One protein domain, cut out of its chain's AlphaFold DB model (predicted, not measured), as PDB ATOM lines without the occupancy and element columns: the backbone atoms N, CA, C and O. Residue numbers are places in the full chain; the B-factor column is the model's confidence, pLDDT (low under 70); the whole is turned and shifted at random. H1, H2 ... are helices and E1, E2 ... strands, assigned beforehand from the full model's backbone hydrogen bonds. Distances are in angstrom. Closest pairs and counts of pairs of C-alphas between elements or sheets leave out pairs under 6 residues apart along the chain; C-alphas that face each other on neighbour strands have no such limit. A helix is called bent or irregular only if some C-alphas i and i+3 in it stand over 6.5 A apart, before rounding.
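AT A GLANCE: This is residues 52 to 155 of the 162 residues of a protein of Clostridium beijerinckii (UniProt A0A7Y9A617). A strongly twisted sheet of four strands has two helices, H2 and H3, over one face, while a long loop with the short H1 reaches past the end of the sheet where E2 and E3 end. The printed part has 104 residues, with E1 E2 H1 H2 E3 H3 E4 along the chain, a mixed class of helices and strands. The sheet, order E1 E2 E3 E4, is mixed; the whole is compact, radius of gyration of the C-alphas 13.5 A, spanning 36 by 29 by 18 A.

IN THESE COORDINATES: E1, residues 54 to 59, begins at C-alpha (334.977, 320.860, 404.473) and is 15.9 A long. E2, 73 to 78, measures 16.4 A. H1 is 92 to 96, H2 106 to 115 with 15.1 A, E3 119 to 124 with 14.4 A, H3 129 to 146 with 21.5 A. E4, 151 to 154, ends at C-alpha (330.153, 309.974, 395.628).

HOW THE PARTS SIT: E1 and E2 form an antiparallel hairpin, N 76 and O 56 at 2.7 A. E2 and E3 are parallel, N 123 and O 75 at 2.7 A, as are E3 and E4, N 153 and O 122 at 2.8 A. E2, H1 H2, E3 and E3, H3, E4 are strand-helix-strand units, parallel neighbours joined through helices, with right-handed crossovers. In two layers, helices on one face of a sheet, H2 lies over E3 at a height over the sheet of 9.6 A and H3 over E3 and E4 at 9.2 A. H2 touches residues 135 to 143 of H3, closest C-alphas Val 106 and Ala 139, 5.3 A. H1 is not on the sheet and touches no helix. H3 is irregular, C-alphas 131 and 134 being 8.4 A apart; H2 only just, 111 and 114 being 6.6 A apart. Every O i to N i+4 pair is within hydrogen-bond range in H1, 4 of 6 in H2 and 12 of 14 in H3.

THE WHOLE: The C-alphas farthest apart, of Ser 87 and Asn 146, are 39.4 A apart. The printed part has no cut; the links E1 to E2 and E2 to H1 are long. No printed residue is under pLDDT 70.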
ATOM      1  N   VAL A  52     328.338 323.538 404.164       98.38
ATOM      2  CA  VAL A  52     329.616 322.888 403.864       98.38
ATOM      3  C   VAL A  52     330.526 322.967 405.077       98.38
ATOM      4  O   VAL A  52     330.777 324.053 405.594       98.38
ATOM      5  N   THR A  53     331.041 321.825 405.524       97.94
ATOM      6  CA  THR A  53     331.970 321.724 406.666       97.94
ATOM      7  C   THR A  53     333.418 321.612 406.218       97.94
ATOM      8  O   THR A  53     334.340 321.946 406.958       97.94
ATOM      9  N   SER A  54     333.645 321.094 405.014       95.69
ATOM     10  CA  SER A  54     334.977 320.860 404.473       95.69
ATOM     11  C   SER A  54     334.942 320.935 402.958       95.69
ATOM     12  O   SER A  54     334.074 320.350 402.310       95.69
ATOM     13  N   MET A  55     335.912 321.649 402.398       97.56
ATOM     14  CA  MET A  55     336.117 321.783 400.965       97.56
ATOM     15  C   MET A  55     337.621 321.814 400.696       97.56
ATOM     16  O   MET A  55     338.347 322.566 401.340       97.56
ATOM     17  N   GLY A  56     338.094 320.983 399.774       97.75
ATOM     18  CA  GLY A  56     339.516 320.872 399.449       97.75
ATOM     19  C   GLY A  56     339.731 320.199 398.103       97.75
ATOM     20  O   GLY A  56     338.819 319.568 397.581       97.75
ATOM     21  N   VAL A  57     340.920 320.337 397.531       98.19
ATOM     22  CA  VAL A  57     341.293 319.682 396.272       98.19
ATOM     23  C   VAL A  57     342.292 318.581 396.600       98.19
ATOM     24  O   VAL A  57     343.273 318.830 397.295       98.19
ATOM     25  N   ASP A  58     342.012 317.367 396.139       95.56
ATOM     26  CA  ASP A  58     342.859 316.192 396.334       95.56
ATOM     27  C   ASP A  58     343.041 315.465 394.989       95.56
ATOM     28  O   ASP A  58     342.120 315.500 394.165       95.56
ATOM     29  N   PRO A  59     344.143 314.722 394.788       96.94
ATOM     30  CA  PRO A  59     344.253 313.775 393.683       96.94
ATOM     31  C   PRO A  59     343.155 312.707 393.751       96.94
ATOM     32  O   PRO A  59     342.786 312.240 394.840       96.94
ATOM     33  N   ILE A  60     342.642 312.278 392.597       96.94
ATOM     34  CA  ILE A  60     341.584 311.260 392.514       96.94
ATOM     35  C   ILE A  60     341.997 309.924 393.151       96.94
ATOM     36  O   ILE A  60     341.156 309.219 393.710       96.94
ATOM     37  N   GLU A  61     343.293 309.614 393.172       96.88
ATOM     38  CA  GLU A  61     343.874 308.405 393.761       96.88
ATOM     39  C   GLU A  61     343.704 308.319 395.283       96.88
ATOM     40  O   GLU A  61     343.813 307.233 395.852       96.88
ATOM     41  N   LYS A  62     343.402 309.436 395.963       95.00
ATOM     42  CA  LYS A  62     343.050 309.429 397.392       95.00
ATOM     43  C   LYS A  62     341.656 308.837 397.637       95.00
ATOM     44  O   LYS A  62     341.336 308.444 398.758       95.00
ATOM     45  N   LYS A  63     340.795 308.802 396.614       95.38
ATOM     46  CA  LYS A  63     339.470 308.166 396.671       95.38
ATOM     47  C   LYS A  63     339.613 306.675 396.329       95.38
ATOM     48  O   LYS A  63     340.589 306.299 395.684       95.38
ATOM     49  N   PRO A  64     338.651 305.805 396.694       93.12
ATOM     50  CA  PRO A  64     338.682 304.377 396.342       93.12
ATOM     51  C   PRO A  64     338.402 304.126 394.839       93.12
ATOM     52  O   PRO A  64     337.577 303.293 394.480       93.12
ATOM     53  N   LEU A  65     339.065 304.877 393.951       93.94
ATOM     54  CA  LEU A  65     338.877 304.936 392.500       93.94
ATOM     55  C   LEU A  65     340.233 305.070 391.773       93.94
ATOM     56  O   LEU A  65     340.394 305.895 390.882       93.94
ATOM     57  N   TYR A  66     341.220 304.253 392.146       90.81
ATOM     58  CA  TYR A  66     342.622 304.402 391.717       90.81
ATOM     59  C   TYR A  66     342.845 304.491 390.190       90.81
ATOM     60  O   TYR A  66     343.687 305.251 389.729       90.81
ATOM     61  N   HIS A  67     342.083 303.744 389.383       95.69
ATOM     62  CA  HIS A  67     342.212 303.753 387.915       95.69
ATOM     63  C   HIS A  67     341.255 304.730 387.211       95.69
ATOM     64  O   HIS A  67     341.163 304.740 385.983       95.69
ATOM     65  N   PHE A  68     340.504 305.534 387.963       97.38
ATOM     66  CA  PHE A  68     339.544 306.474 387.401       97.38
ATOM     67  C   PHE A  68     340.217 307.820 387.138       97.38
ATOM     68  O   PHE A  68     340.527 308.548 388.071       97.38
ATOM     69  N   LYS A  69     340.410 308.157 385.856       96.56
ATOM     70  CA  LYS A  69     341.063 309.401 385.403       96.56
ATOM     71  C   LYS A  69     342.391 309.704 386.150       96.56
ATOM     72  O   LYS A  69     342.482 310.753 386.776       96.56
ATOM     73  N   PRO A  70     343.413 308.829 386.080       96.75
ATOM     74  CA  PRO A  70     344.655 308.990 386.846       96.75
ATOM     75  C   PRO A  70     345.380 310.324 386.612       96.75
ATOM     76  O   PRO A  70     345.304 310.902 385.525       96.75
ATOM     77  N   SER A  71     346.140 310.765 387.618       96.25
ATOM     78  CA  SER A  71     346.918 312.014 387.661       96.25
ATOM     79  C   SER A  71     346.066 313.281 387.520       96.25
ATOM     80  O   SER A  71     346.523 314.309 387.012       96.25
ATOM     81  N   LYS A  72     344.805 313.195 387.950       97.88
ATOM     82  CA  LYS A  72     343.848 314.299 387.953       97.88
ATOM     83  C   LYS A  72     343.435 314.678 389.361       97.88
ATOM     84  O   LYS A  72     343.376 313.833 390.252       97.88
ATOM     85  N   ASP A  73     343.078 315.943 389.511       98.06
ATOM     86  CA  ASP A  73     342.583 316.493 390.764       98.06
ATOM     87  C   ASP A  73     341.057 316.471 390.804       98.06
ATOM     88  O   ASP A  73     340.383 316.484 389.771       98.06
ATOM     89  N   ILE A  74     340.493 316.432 392.008       98.56
ATOM     90  CA  ILE A  74     339.050 316.490 392.212       98.56
ATOM     91  C   ILE A  74     338.696 317.389 393.396       98.56
ATOM     92  O   ILE A  74     339.227 317.240 394.502       98.56
ATOM     93  N   LEU A  75     337.756 318.313 393.182       98.69
ATOM     94  CA  LEU A  75     337.181 319.105 394.268       98.69
ATOM     95  C   LEU A  75     336.416 318.181 395.218       98.69
ATOM     96  O   LEU A  75     335.416 317.588 394.845       98.69
ATOM     97  N   SER A  76     336.861 318.066 396.457       98.38
ATOM     98  CA  SER A  76     336.228 317.279 397.510       98.38
ATOM     99  C   SER A  76     335.431 318.181 398.442       98.38
ATOM    100  O   SER A  76     335.984 319.125 399.004       98.38
ATOM    101  N   ILE A  77     334.153 317.866 398.648       98.31
ATOM    102  CA  ILE A  77     333.244 318.629 399.505       98.31
ATOM    103  C   ILE A  77     332.473 317.706 400.451       98.31
ATOM    104  O   ILE A  77     332.130 316.581 400.086       98.31
ATOM    105  N   GLY A  78     332.184 318.185 401.658       97.75
ATOM    106  CA  GLY A  78     331.371 317.465 402.635       97.75
ATOM    107  C   GLY A  78     330.578 318.395 403.538       97.75
ATOM    108  O   GLY A  78     330.808 319.606 403.587       97.75
ATOM    109  N   SER A  79     329.629 317.793 404.245       97.81
ATOM    110  CA  SER A  79     328.704 318.474 405.146       97.81
ATOM    111  C   SER A  79     328.788 317.844 406.541       97.81
ATOM    112  O   SER A  79     329.835 317.326 406.937       97.81
ATOM    113  N   PHE A  80     327.709 317.912 407.312       98.00
ATOM    114  CA  PHE A  80     327.571 317.239 408.595       98.00
ATOM    115  C   PHE A  80     326.433 316.218 408.579       98.00
ATOM    116  O   PHE A  80     325.575 316.229 407.691       98.00
ATOM    117  N   GLY A  81     326.462 315.320 409.565       97.88
ATOM    118  CA  GLY A  81     325.510 314.224 409.729       97.88
ATOM    119  C   GLY A  81     325.944 312.923 409.060       97.88
ATOM    120  O   GLY A  81     326.555 312.912 407.991       97.88
ATOM    121  N   CYS A  82     325.629 311.797 409.691       98.12
ATOM    122  CA  CYS A  82     325.895 310.464 409.159       98.12
ATOM    123  C   CYS A  82     324.940 309.455 409.793       98.12
ATOM    124  O   CYS A  82     324.695 309.484 410.994       98.12
ATOM    125  N   ASN A  83     324.415 308.534 408.993       97.75
ATOM    126  CA  ASN A  83     323.521 307.471 409.455       97.75
ATOM    127  C   ASN A  83     324.256 306.268 410.085       97.75
ATOM    128  O   ASN A  83     323.608 305.288 410.451       97.75
ATOM    129  N   MET A  84     325.582 306.327 410.219       97.75
ATOM    130  CA  MET A  84     326.410 305.319 410.884       97.75
ATOM    131  C   MET A  84     327.316 305.954 411.942       97.75
ATOM    132  O   MET A  84     327.800 307.071 411.776       97.75
ATOM    133  N   THR A  85     327.614 305.197 412.998       96.88
ATOM    134  CA  THR A  85     328.509 305.581 414.103       96.88
ATOM    135  C   THR A  85     329.764 304.702 414.122       96.88
ATOM    136  O   THR A  85     330.024 303.960 415.068       96.88
ATOM    137  N   CYS A  86     330.548 304.741 413.041       97.50
ATOM    138  CA  CYS A  86     331.741 303.901 412.902       97.50
ATOM    139  C   CYS A  86     332.766 304.188 414.016       97.50
ATOM    140  O   CYS A  86     333.189 305.330 414.186       97.50
ATOM    141  N   SER A  87     333.238 303.148 414.713       97.38
ATOM    142  CA  SER A  87     334.233 303.264 415.798       97.38
ATOM    143  C   SER A  87     335.603 303.781 415.339       97.38
ATOM    144  O   SER A  87     336.396 304.242 416.150       97.38
ATOM    145  N   PHE A  88     335.867 303.717 414.036       96.94
ATOM    146  CA  PHE A  88     337.097 304.162 413.378       96.94
ATOM    147  C   PHE A  88     336.897 305.438 412.537       96.94
ATOM    148  O   PHE A  88     337.714 305.741 411.669       96.94
ATOM    149  N   CYS A  89     335.796 306.178 412.731       97.62
ATOM    150  CA  CYS A  89     335.516 307.372 411.935       97.62
ATOM    151  C   CYS A  89     336.536 308.487 412.220       97.62
ATOM    152  O   CYS A  89     336.508 309.113 413.276       97.62
ATOM    153  N   GLN A  90     337.396 308.787 411.246       96.44
ATOM    154  CA  GLN A  90     338.336 309.913 411.337       96.44
ATOM    155  C   GLN A  90     337.633 311.276 411.258       96.44
ATOM    156  O   GLN A  90     338.144 312.260 411.775       96.44
ATOM    157  N   ASN A  91     336.435 311.320 410.668       97.06
ATOM    158  CA  ASN A  91     335.628 312.527 410.485       97.06
ATOM    159  C   ASN A  91     334.433 312.562 411.460       97.06
ATOM    160  O   ASN A  91     333.352 313.052 411.118       97.06
ATOM    161  N   TYR A  92     334.586 311.986 412.660       97.06
ATOM    162  CA  TYR A  92     333.489 311.858 413.628       97.06
ATOM    163  C   TYR A  92     332.943 313.224 414.075       97.06
ATOM    164  O   TYR A  92     331.740 313.352 414.284       97.06
ATOM    165  N   GLU A  93     333.794 314.254 414.147       97.06
ATOM    166  CA  GLU A  93     333.415 315.610 414.569       97.06
ATOM    167  C   GLU A  93     332.361 316.234 413.647       97.06
ATOM    168  O   GLU A  93     331.409 316.847 414.125       97.06
ATOM    169  N   ILE A  94     332.476 316.021 412.331       97.25
ATOM    170  CA  ILE A  94     331.471 316.481 411.360       97.25
ATOM    171  C   ILE A  94     330.331 315.468 411.184       97.25
ATOM    172  O   ILE A  94     329.197 315.843 410.906       97.25
ATOM    173  N   SER A  95     330.601 314.174 411.366       96.94
ATOM    174  CA  SER A  95     329.596 313.123 411.163       96.94
ATOM    175  C   SER A  95     328.573 313.060 412.297       96.94
ATOM    176  O   SER A  95     327.407 312.776 412.043       96.94
ATOM    177  N   GLN A  96     329.012 313.308 413.533       96.62
ATOM    178  CA  GLN A  96     328.229 313.127 414.762       96.62
ATOM    179  C   GLN A  96     328.143 314.403 415.619       96.62
ATOM    180  O   GLN A  96     327.388 314.438 416.590       96.62
ATOM    181  N   GLY A  97     328.925 315.439 415.302       94.44
ATOM    182  CA  GLY A  97     328.948 316.703 416.037       94.44
ATOM    183  C   GLY A  97     328.123 317.819 415.391       94.44
ATOM    184  O   GLY A  97     327.313 317.601 414.491       94.44
ATOM    185  N   LYS A  98     328.343 319.045 415.878       93.88
ATOM    186  CA  LYS A  98     327.747 320.291 415.366       93.88
ATOM    187  C   LYS A  98     328.862 321.221 414.878       93.88
ATOM    188  O   LYS A  98     329.244 322.136 415.610       93.88
ATOM    189  N   PRO A  99     329.460 320.939 413.712       96.12
ATOM    190  CA  PRO A  99     330.583 321.721 413.212       96.12
ATOM    191  C   PRO A  99     330.138 323.112 412.751       96.12
ATOM    192  O   PRO A  99     328.961 323.355 412.489       96.12
ATOM    193  N   GLN A 100     331.104 324.018 412.609       96.69
ATOM    194  CA  GLN A 100     330.884 325.258 411.870       96.69
ATOM    195  C   GLN A 100     330.737 324.956 410.377       96.69
ATOM    196  O   GLN A 100     331.411 324.071 409.845       96.69
ATOM    197  N   THR A 101     329.863 325.702 409.709       97.81
ATOM    198  CA  THR A 101     329.561 325.521 408.289       97.81
ATOM    199  C   THR A 101     329.691 326.834 407.531       97.81
ATOM    200  O   THR A 101     329.598 327.929 408.092       97.81
ATOM    201  N   GLN A 102     329.892 326.714 406.224       97.56
ATOM    202  CA  GLN A 102     329.734 327.800 405.275       97.56
ATOM    203  C   GLN A 102     328.642 327.433 404.275       97.56
ATOM    204  O   GLN A 102     328.702 326.380 403.642       97.56
ATOM    205  N   TYR A 103     327.684 328.337 404.079       98.06
ATOM    206  CA  TYR A 103     326.673 328.151 403.050       98.06
ATOM    207  C   TYR A 103     327.262 328.371 401.648       98.06
ATOM    208  O   TYR A 103     327.833 329.426 401.341       98.06
ATOM    209  N   ILE A 104     327.093 327.377 400.778       98.19
ATOM    210  CA  ILE A 104     327.451 327.422 399.359       98.19
ATOM    211  C   ILE A 104     326.223 326.979 398.565       98.19
ATOM    212  O   ILE A 104     325.810 325.826 398.640       98.19
ATOM    213  N   ASN A 105     325.623 327.882 397.785       97.62
ATOM    214  CA  ASN A 105     324.545 327.501 396.871       97.62
ATOM    215  C   ASN A 105     325.088 326.720 395.659       97.62
ATOM    216  O   ASN A 105     326.295 326.685 395.403       97.62
ATOM    217  N   VAL A 106     324.180 326.075 394.927       98.00
ATOM    218  CA  VAL A 106     324.523 325.206 393.797       98.00
ATOM    219  C   VAL A 106     325.222 325.990 392.683       98.00
ATOM    220  O   VAL A 106     326.220 325.522 392.143       98.00
ATOM    221  N   GLU A 107     324.773 327.209 392.385       98.12
ATOM    222  CA  GLU A 107     325.345 328.047 391.327       98.12
ATOM    223  C   GLU A 107     326.804 328.408 391.627       98.12
ATOM    224  O   GLU A 107     327.675 328.296 390.763       98.12
ATOM    225  N   LYS A 108     327.095 328.789 392.877       98.31
ATOM    226  CA  LYS A 108     328.457 329.074 393.332       98.31
ATOM    227  C   LYS A 108     329.325 327.824 393.269       98.31
ATOM    228  O   LYS A 108     330.467 327.922 392.830       98.31
ATOM    229  N   LEU A 109     328.804 326.666 393.679       98.31
ATOM    230  CA  LEU A 109     329.540 325.403 393.604       98.31
ATOM    231  C   LEU A 109     329.924 325.065 392.157       98.31
ATOM    232  O   LEU A 109     331.085 324.768 391.885       98.31
ATOM    233  N   ILE A 110     328.973 325.179 391.226       98.19
ATOM    234  CA  ILE A 110     329.202 324.957 389.792       98.19
ATOM    235  C   ILE A 110     330.249 325.936 389.249       98.19
ATOM    236  O   ILE A 110     331.132 325.526 388.502       98.19
ATOM    237  N   GLY A 111     330.197 327.205 389.666       98.12
ATOM    238  CA  GLY A 111     331.169 328.225 389.273       98.12
ATOM    239  C   GLY A 111     332.592 327.979 389.787       98.12
ATOM    240  O   GLY A 111     333.540 328.413 389.141       98.12
ATOM    241  N   ILE A 112     332.768 327.268 390.907       98.19
ATOM    242  CA  ILE A 112     334.092 326.943 391.468       98.19
ATOM    243  C   ILE A 112     334.784 325.840 390.656       98.19
ATOM    244  O   ILE A 112     335.976 325.947 390.377       98.19
ATOM    245  N   ILE A 113     334.055 324.795 390.257       98.12
ATOM    246  CA  ILE A 113     334.608 323.596 389.600       98.12
ATOM    247  C   ILE A 113     335.574 323.907 388.434       98.12
ATOM    248  O   ILE A 113     336.677 323.355 388.452       98.12
ATOM    249  N   PRO A 114     335.234 324.767 387.448       97.31
ATOM    250  CA  PRO A 114     336.110 325.045 386.306       97.31
ATOM    251  C   PRO A 114     337.291 325.973 386.631       97.31
ATOM    252  O   PRO A 114     338.175 326.134 385.795       97.31
ATOM    253  N   THR A 115     337.320 326.599 387.812       97.88
ATOM    254  CA  THR A 115     338.425 327.487 388.229       97.88
ATOM    255  C   THR A 115     339.627 326.726 388.784       97.88
ATOM    256  O   THR A 115     340.688 327.313 388.983       97.88
ATOM    257  N   ILE A 116     339.464 325.427 389.044       98.06
ATOM    258  CA  ILE A 116     340.493 324.570 389.626       98.06
ATOM    259  C   ILE A 116     341.290 323.932 388.486       98.06
ATOM    260  O   ILE A 116     340.738 323.225 387.641       98.06
ATOM    261  N   GLU A 117     342.597 324.177 388.469       97.50
ATOM    262  CA  GLU A 117     343.506 323.581 387.493       97.50
ATOM    263  C   GLU A 117     343.505 322.048 387.600       97.50
ATOM    264  O   GLU A 117     343.397 321.494 388.690       97.50
ATOM    265  N   ASN A 118     343.600 321.360 386.455       97.38
ATOM    266  CA  ASN A 118     343.665 319.894 386.365       97.38
ATOM    267  C   ASN A 118     342.483 319.131 387.018       97.38
ATOM    268  O   ASN A 118     342.533 317.908 387.179       97.38
ATOM    269  N   ASN A 119     341.395 319.837 387.333       98.19
ATOM    270  CA  ASN A 119     340.224 319.281 387.988       98.19
ATOM    271  C   ASN A 119     339.329 318.502 387.022       98.19
ATOM    272  O   ASN A 119     338.946 318.994 385.960       98.19
ATOM    273  N   ILE A 120     338.928 317.297 387.419       97.94
ATOM    274  CA  ILE A 120     337.977 316.476 386.657       97.94
ATOM    275  C   ILE A 120     336.526 316.655 387.094       97.94
ATOM    276  O   ILE A 120     335.635 316.174 386.390       97.94
ATOM    277  N   GLY A 121     336.273 317.305 388.232       98.38
ATOM    278  CA  GLY A 121     334.922 317.590 388.697       98.38
ATOM    279  C   GLY A 121     334.812 317.709 390.208       98.38
ATOM    280  O   GLY A 121     335.518 318.507 390.819       98.38
ATOM    281  N   ILE A 122     333.888 316.954 390.803       98.62
ATOM    282  CA  ILE A 122     333.565 317.042 392.229       98.62
ATOM    283  C   ILE A 122     333.372 315.663 392.869       98.62
ATOM    284  O   ILE A 122     332.816 314.754 392.255       98.62
ATOM    285  N   ALA A 123     333.800 315.526 394.121       98.56
ATOM    286  CA  ALA A 123     333.571 314.391 394.995       98.56
ATOM    287  C   ALA A 123     332.798 314.826 396.249       98.56
ATOM    288  O   ALA A 123     333.305 315.610 397.052       98.56
ATOM    289  N   PHE A 124     331.608 314.266 396.459       98.56
ATOM    290  CA  PHE A 124     330.893 314.362 397.731       98.56
ATOM    291  C   PHE A 124     331.448 313.303 398.694       98.56
ATOM    292  O   PHE A 124     331.466 312.112 398.365       98.56
ATOM    293  N   THR A 125     331.989 313.732 399.838       97.75
ATOM    294  CA  THR A 125     332.829 312.899 400.719       97.75
ATOM    295  C   THR A 125     332.943 313.472 402.149       97.75
ATOM    296  O   THR A 125     332.145 314.312 402.552       97.75
ATOM    297  N   TYR A 126     333.937 313.014 402.919       96.19
ATOM    298  CA  TYR A 126     334.227 313.296 404.336       96.19
ATOM    299  C   TYR A 126     333.252 312.664 405.345       96.19
ATOM    300  O   TYR A 126     333.706 311.957 406.244       96.19
ATOM    301  N   ASN A 127     331.944 312.854 405.193       95.62
ATOM    302  CA  ASN A 127     330.905 312.191 405.992       95.62
ATOM    303  C   ASN A 127     330.048 311.268 405.104       95.62
ATOM    304  O   ASN A 127     330.609 310.573 404.261       95.62
ATOM    305  N   GLU A 128     328.722 311.216 405.290       97.75
ATOM    306  CA  GLU A 128     327.820 310.422 404.443       97.75
ATOM    307  C   GLU A 128     327.040 311.313 403.453       97.75
ATOM    308  O   GLU A 128     326.076 311.973 403.861       97.75
ATOM    309  N   PRO A 129     327.393 311.316 402.151       97.38
ATOM    310  CA  PRO A 129     326.745 312.152 401.139       97.38
ATOM    311  C   PRO A 129     325.240 311.933 400.983       97.38
ATOM    312  O   PRO A 129     324.519 312.881 400.680       97.38
ATOM    313  N   PHE A 130     324.717 310.726 401.224       96.56
ATOM    314  CA  PHE A 130     323.273 310.489 401.125       96.56
ATOM    315  C   PHE A 130     322.476 311.125 402.270       96.56
ATOM    316  O   PHE A 130     321.278 311.380 402.129       96.56
ATOM    317  N   MET A 131     323.117 311.476 403.389       97.06
ATOM    318  CA  MET A 131     322.487 312.336 404.402       97.06
ATOM    319  C   MET A 131     322.447 313.810 403.973       97.06
ATOM    320  O   MET A 131     321.822 314.627 404.641       97.06
ATOM    321  N   TRP A 132     323.049 314.127 402.829       97.38
ATOM    322  CA  TRP A 132     323.037 315.422 402.157       97.38
ATOM    323  C   TRP A 132     322.412 315.330 400.750       97.38
ATOM    324  O   TRP A 132     322.719 316.120 399.854       97.38
ATOM    325  N   TYR A 133     321.537 314.334 400.557       96.75
ATOM    326  CA  TYR A 133     320.985 313.932 399.262       96.75
ATOM    327  C   TYR A 133     320.402 315.091 398.452       96.75
ATOM    328  O   TYR A 133     320.672 315.188 397.263       96.75
ATOM    329  N   GLU A 134     319.623 315.976 399.071       97.00
ATOM    330  CA  GLU A 134     318.925 317.052 398.369       97.00
ATOM    331  C   GLU A 134     319.895 318.019 397.699       97.00
ATOM    332  O   GLU A 134     319.716 318.377 396.538       97.00
ATOM    333  N   TYR A 135     320.938 318.419 398.424       98.06
ATOM    334  CA  TYR A 135     321.953 319.314 397.888       98.06
ATOM    335  C   TYR A 135     322.831 318.594 396.867       98.06
ATOM    336  O   TYR A 135     323.098 319.135 395.798       98.06
ATOM    337  N   MET A 136     323.239 317.356 397.166       97.56
ATOM    338  CA  MET A 136     324.024 316.533 396.249       97.56
ATOM    339  C   MET A 136     323.289 316.305 394.920       97.56
ATOM    340  O   MET A 136     323.908 316.398 393.865       97.56
ATOM    341  N   TYR A 137     321.983 316.033 394.961       97.44
ATOM    342  CA  TYR A 137     321.148 315.827 393.780       97.44
ATOM    343  C   TYR A 137     321.016 317.109 392.954       97.44
ATOM    344  O   TYR A 137     321.313 317.087 391.758       97.44
ATOM    345  N   ASP A 138     320.636 318.227 393.586       98.19
ATOM    346  CA  ASP A 138     320.486 319.518 392.901       98.19
ATOM    347  C   ASP A 138     321.830 319.969 392.289       98.19
ATOM    348  O   ASP A 138     321.879 320.403 391.135       98.19
ATOM    349  N   ALA A 139     322.943 319.769 393.003       98.31
ATOM    350  CA  ALA A 139     324.288 320.040 392.503       98.31
ATOM    351  C   ALA A 139     324.690 319.117 391.346       98.31
ATOM    352  O   ALA A 139     325.147 319.600 390.314       98.31
ATOM    353  N   ALA A 140     324.514 317.799 391.478       98.44
ATOM    354  CA  ALA A 140     324.856 316.844 390.424       98.44
ATOM    355  C   ALA A 140     324.063 317.116 389.140       98.44
ATOM    356  O   ALA A 140     324.637 317.109 388.049       98.44
ATOM    357  N   LYS A 141     322.765 317.409 389.274       98.38
ATOM    358  CA  LYS A 141     321.905 317.804 388.160       98.38
ATOM    359  C   LYS A 141     322.421 319.079 387.495       98.38
ATOM    360  O   LYS A 141     322.704 319.053 386.299       98.38
ATOM    361  N   GLY A 142     322.632 320.149 388.265       98.38
ATOM    362  CA  GLY A 142     323.121 321.419 387.726       98.38
ATOM    363  C   GLY A 142     324.499 321.300 387.063       98.38
ATOM    364  O   GLY A 142     324.734 321.881 386.006       98.38
ATOM    365  N   ILE A 143     325.398 320.479 387.616       98.38
ATOM    366  CA  ILE A 143     326.699 320.174 387.003       98.38
ATOM    367  C   ILE A 143     326.514 319.525 385.631       98.38
ATOM    368  O   ILE A 143     327.147 319.953 384.668       98.38
ATOM    369  N   LYS A 144     325.647 318.511 385.520       98.06
ATOM    370  CA  LYS A 144     325.428 317.791 384.259       98.06
ATOM    371  C   LYS A 144     324.691 318.614 383.209       98.06
ATOM    372  O   LYS A 144     324.953 318.421 382.027       98.06
ATOM    373  N   GLU A 145     323.837 319.542 383.628       97.81
ATOM    374  CA  GLU A 145     323.201 320.517 382.736       97.81
ATOM    375  C   GLU A 145     324.207 321.538 382.175       97.81
ATOM    376  O   GLU A 145     324.051 321.976 381.038       97.81
ATOM    377  N   ASN A 146     325.257 321.889 382.930       95.62
ATOM    378  CA  ASN A 146     326.288 322.839 382.489       95.62
ATOM    379  C   ASN A 146     327.423 322.181 381.692       95.62
ATOM    380  O   ASN A 146     327.900 322.745 380.709       95.62
ATOM    381  N   ASN A 147     327.900 321.011 382.126       95.50
ATOM    382  CA  ASN A 147     328.975 320.281 381.461       95.50
ATOM    383  C   ASN A 147     328.901 318.779 381.786       95.50
ATOM    384  O   ASN A 147     329.250 318.338 382.888       95.50
ATOM    385  N   THR A 148     328.518 317.981 380.789       95.69
ATOM    386  CA  THR A 148     328.337 316.528 380.905       95.69
ATOM    387  C   THR A 148     329.621 315.765 381.240       95.69
ATOM    388  O   THR A 148     329.536 314.707 381.874       95.69
ATOM    389  N   ASP A 149     330.793 316.305 380.892       97.06
ATOM    390  CA  ASP A 149     332.101 315.658 381.084       97.06
ATOM    391  C   ASP A 149     332.635 315.793 382.516       97.06
ATOM    392  O   ASP A 149     333.505 315.019 382.944       97.06
ATOM    393  N   THR A 150     332.077 316.738 383.280       98.12
ATOM    394  CA  THR A 150     332.409 316.946 384.693       98.12
ATOM    395  C   THR A 150     332.059 315.698 385.490       98.12
ATOM    396  O   THR A 150     330.899 315.282 385.552       98.12
ATOM    397  N   SER A 151     333.048 315.073 386.116       98.31
ATOM    398  CA  SER A 151     332.832 313.904 386.963       98.31
ATOM    399  C   SER A 151     332.112 314.291 388.252       98.31
ATOM    400  O   SER A 151     332.479 315.259 388.910       98.31
ATOM    401  N   VAL A 152     331.111 313.496 388.624       98.38
ATOM    402  CA  VAL A 152     330.456 313.562 389.931       98.38
ATOM    403  C   VAL A 152     330.752 312.246 390.635       98.38
ATOM    404  O   VAL A 152     330.291 311.191 390.204       98.38
ATOM    405  N   VAL A 153     331.579 312.308 391.670       98.31
ATOM    406  CA  VAL A 153     331.994 311.172 392.494       98.31
ATOM    407  C   VAL A 153     331.256 311.239 393.827       98.31
ATOM    408  O   VAL A 153     331.117 312.308 394.419       98.31
ATOM    409  N   VAL A 154     330.801 310.092 394.319       98.06
ATOM    410  CA  VAL A 154     330.153 309.974 395.628       98.06
ATOM    411  C   VAL A 154     330.883 308.896 396.417       98.06
ATOM    412  O   VAL A 154     330.934 307.744 395.993       98.06
ATOM    413  N   VAL A 155     331.478 309.273 397.549       97.62
ATOM    414  CA  VAL A 155     332.132 308.336 398.471       97.62
ATOM    415  C   VAL A 155     331.201 308.136 399.660       97.62
ATOM    416  O   VAL A 155     331.142 308.981 400.548       97.62
TER     417      VAL A 155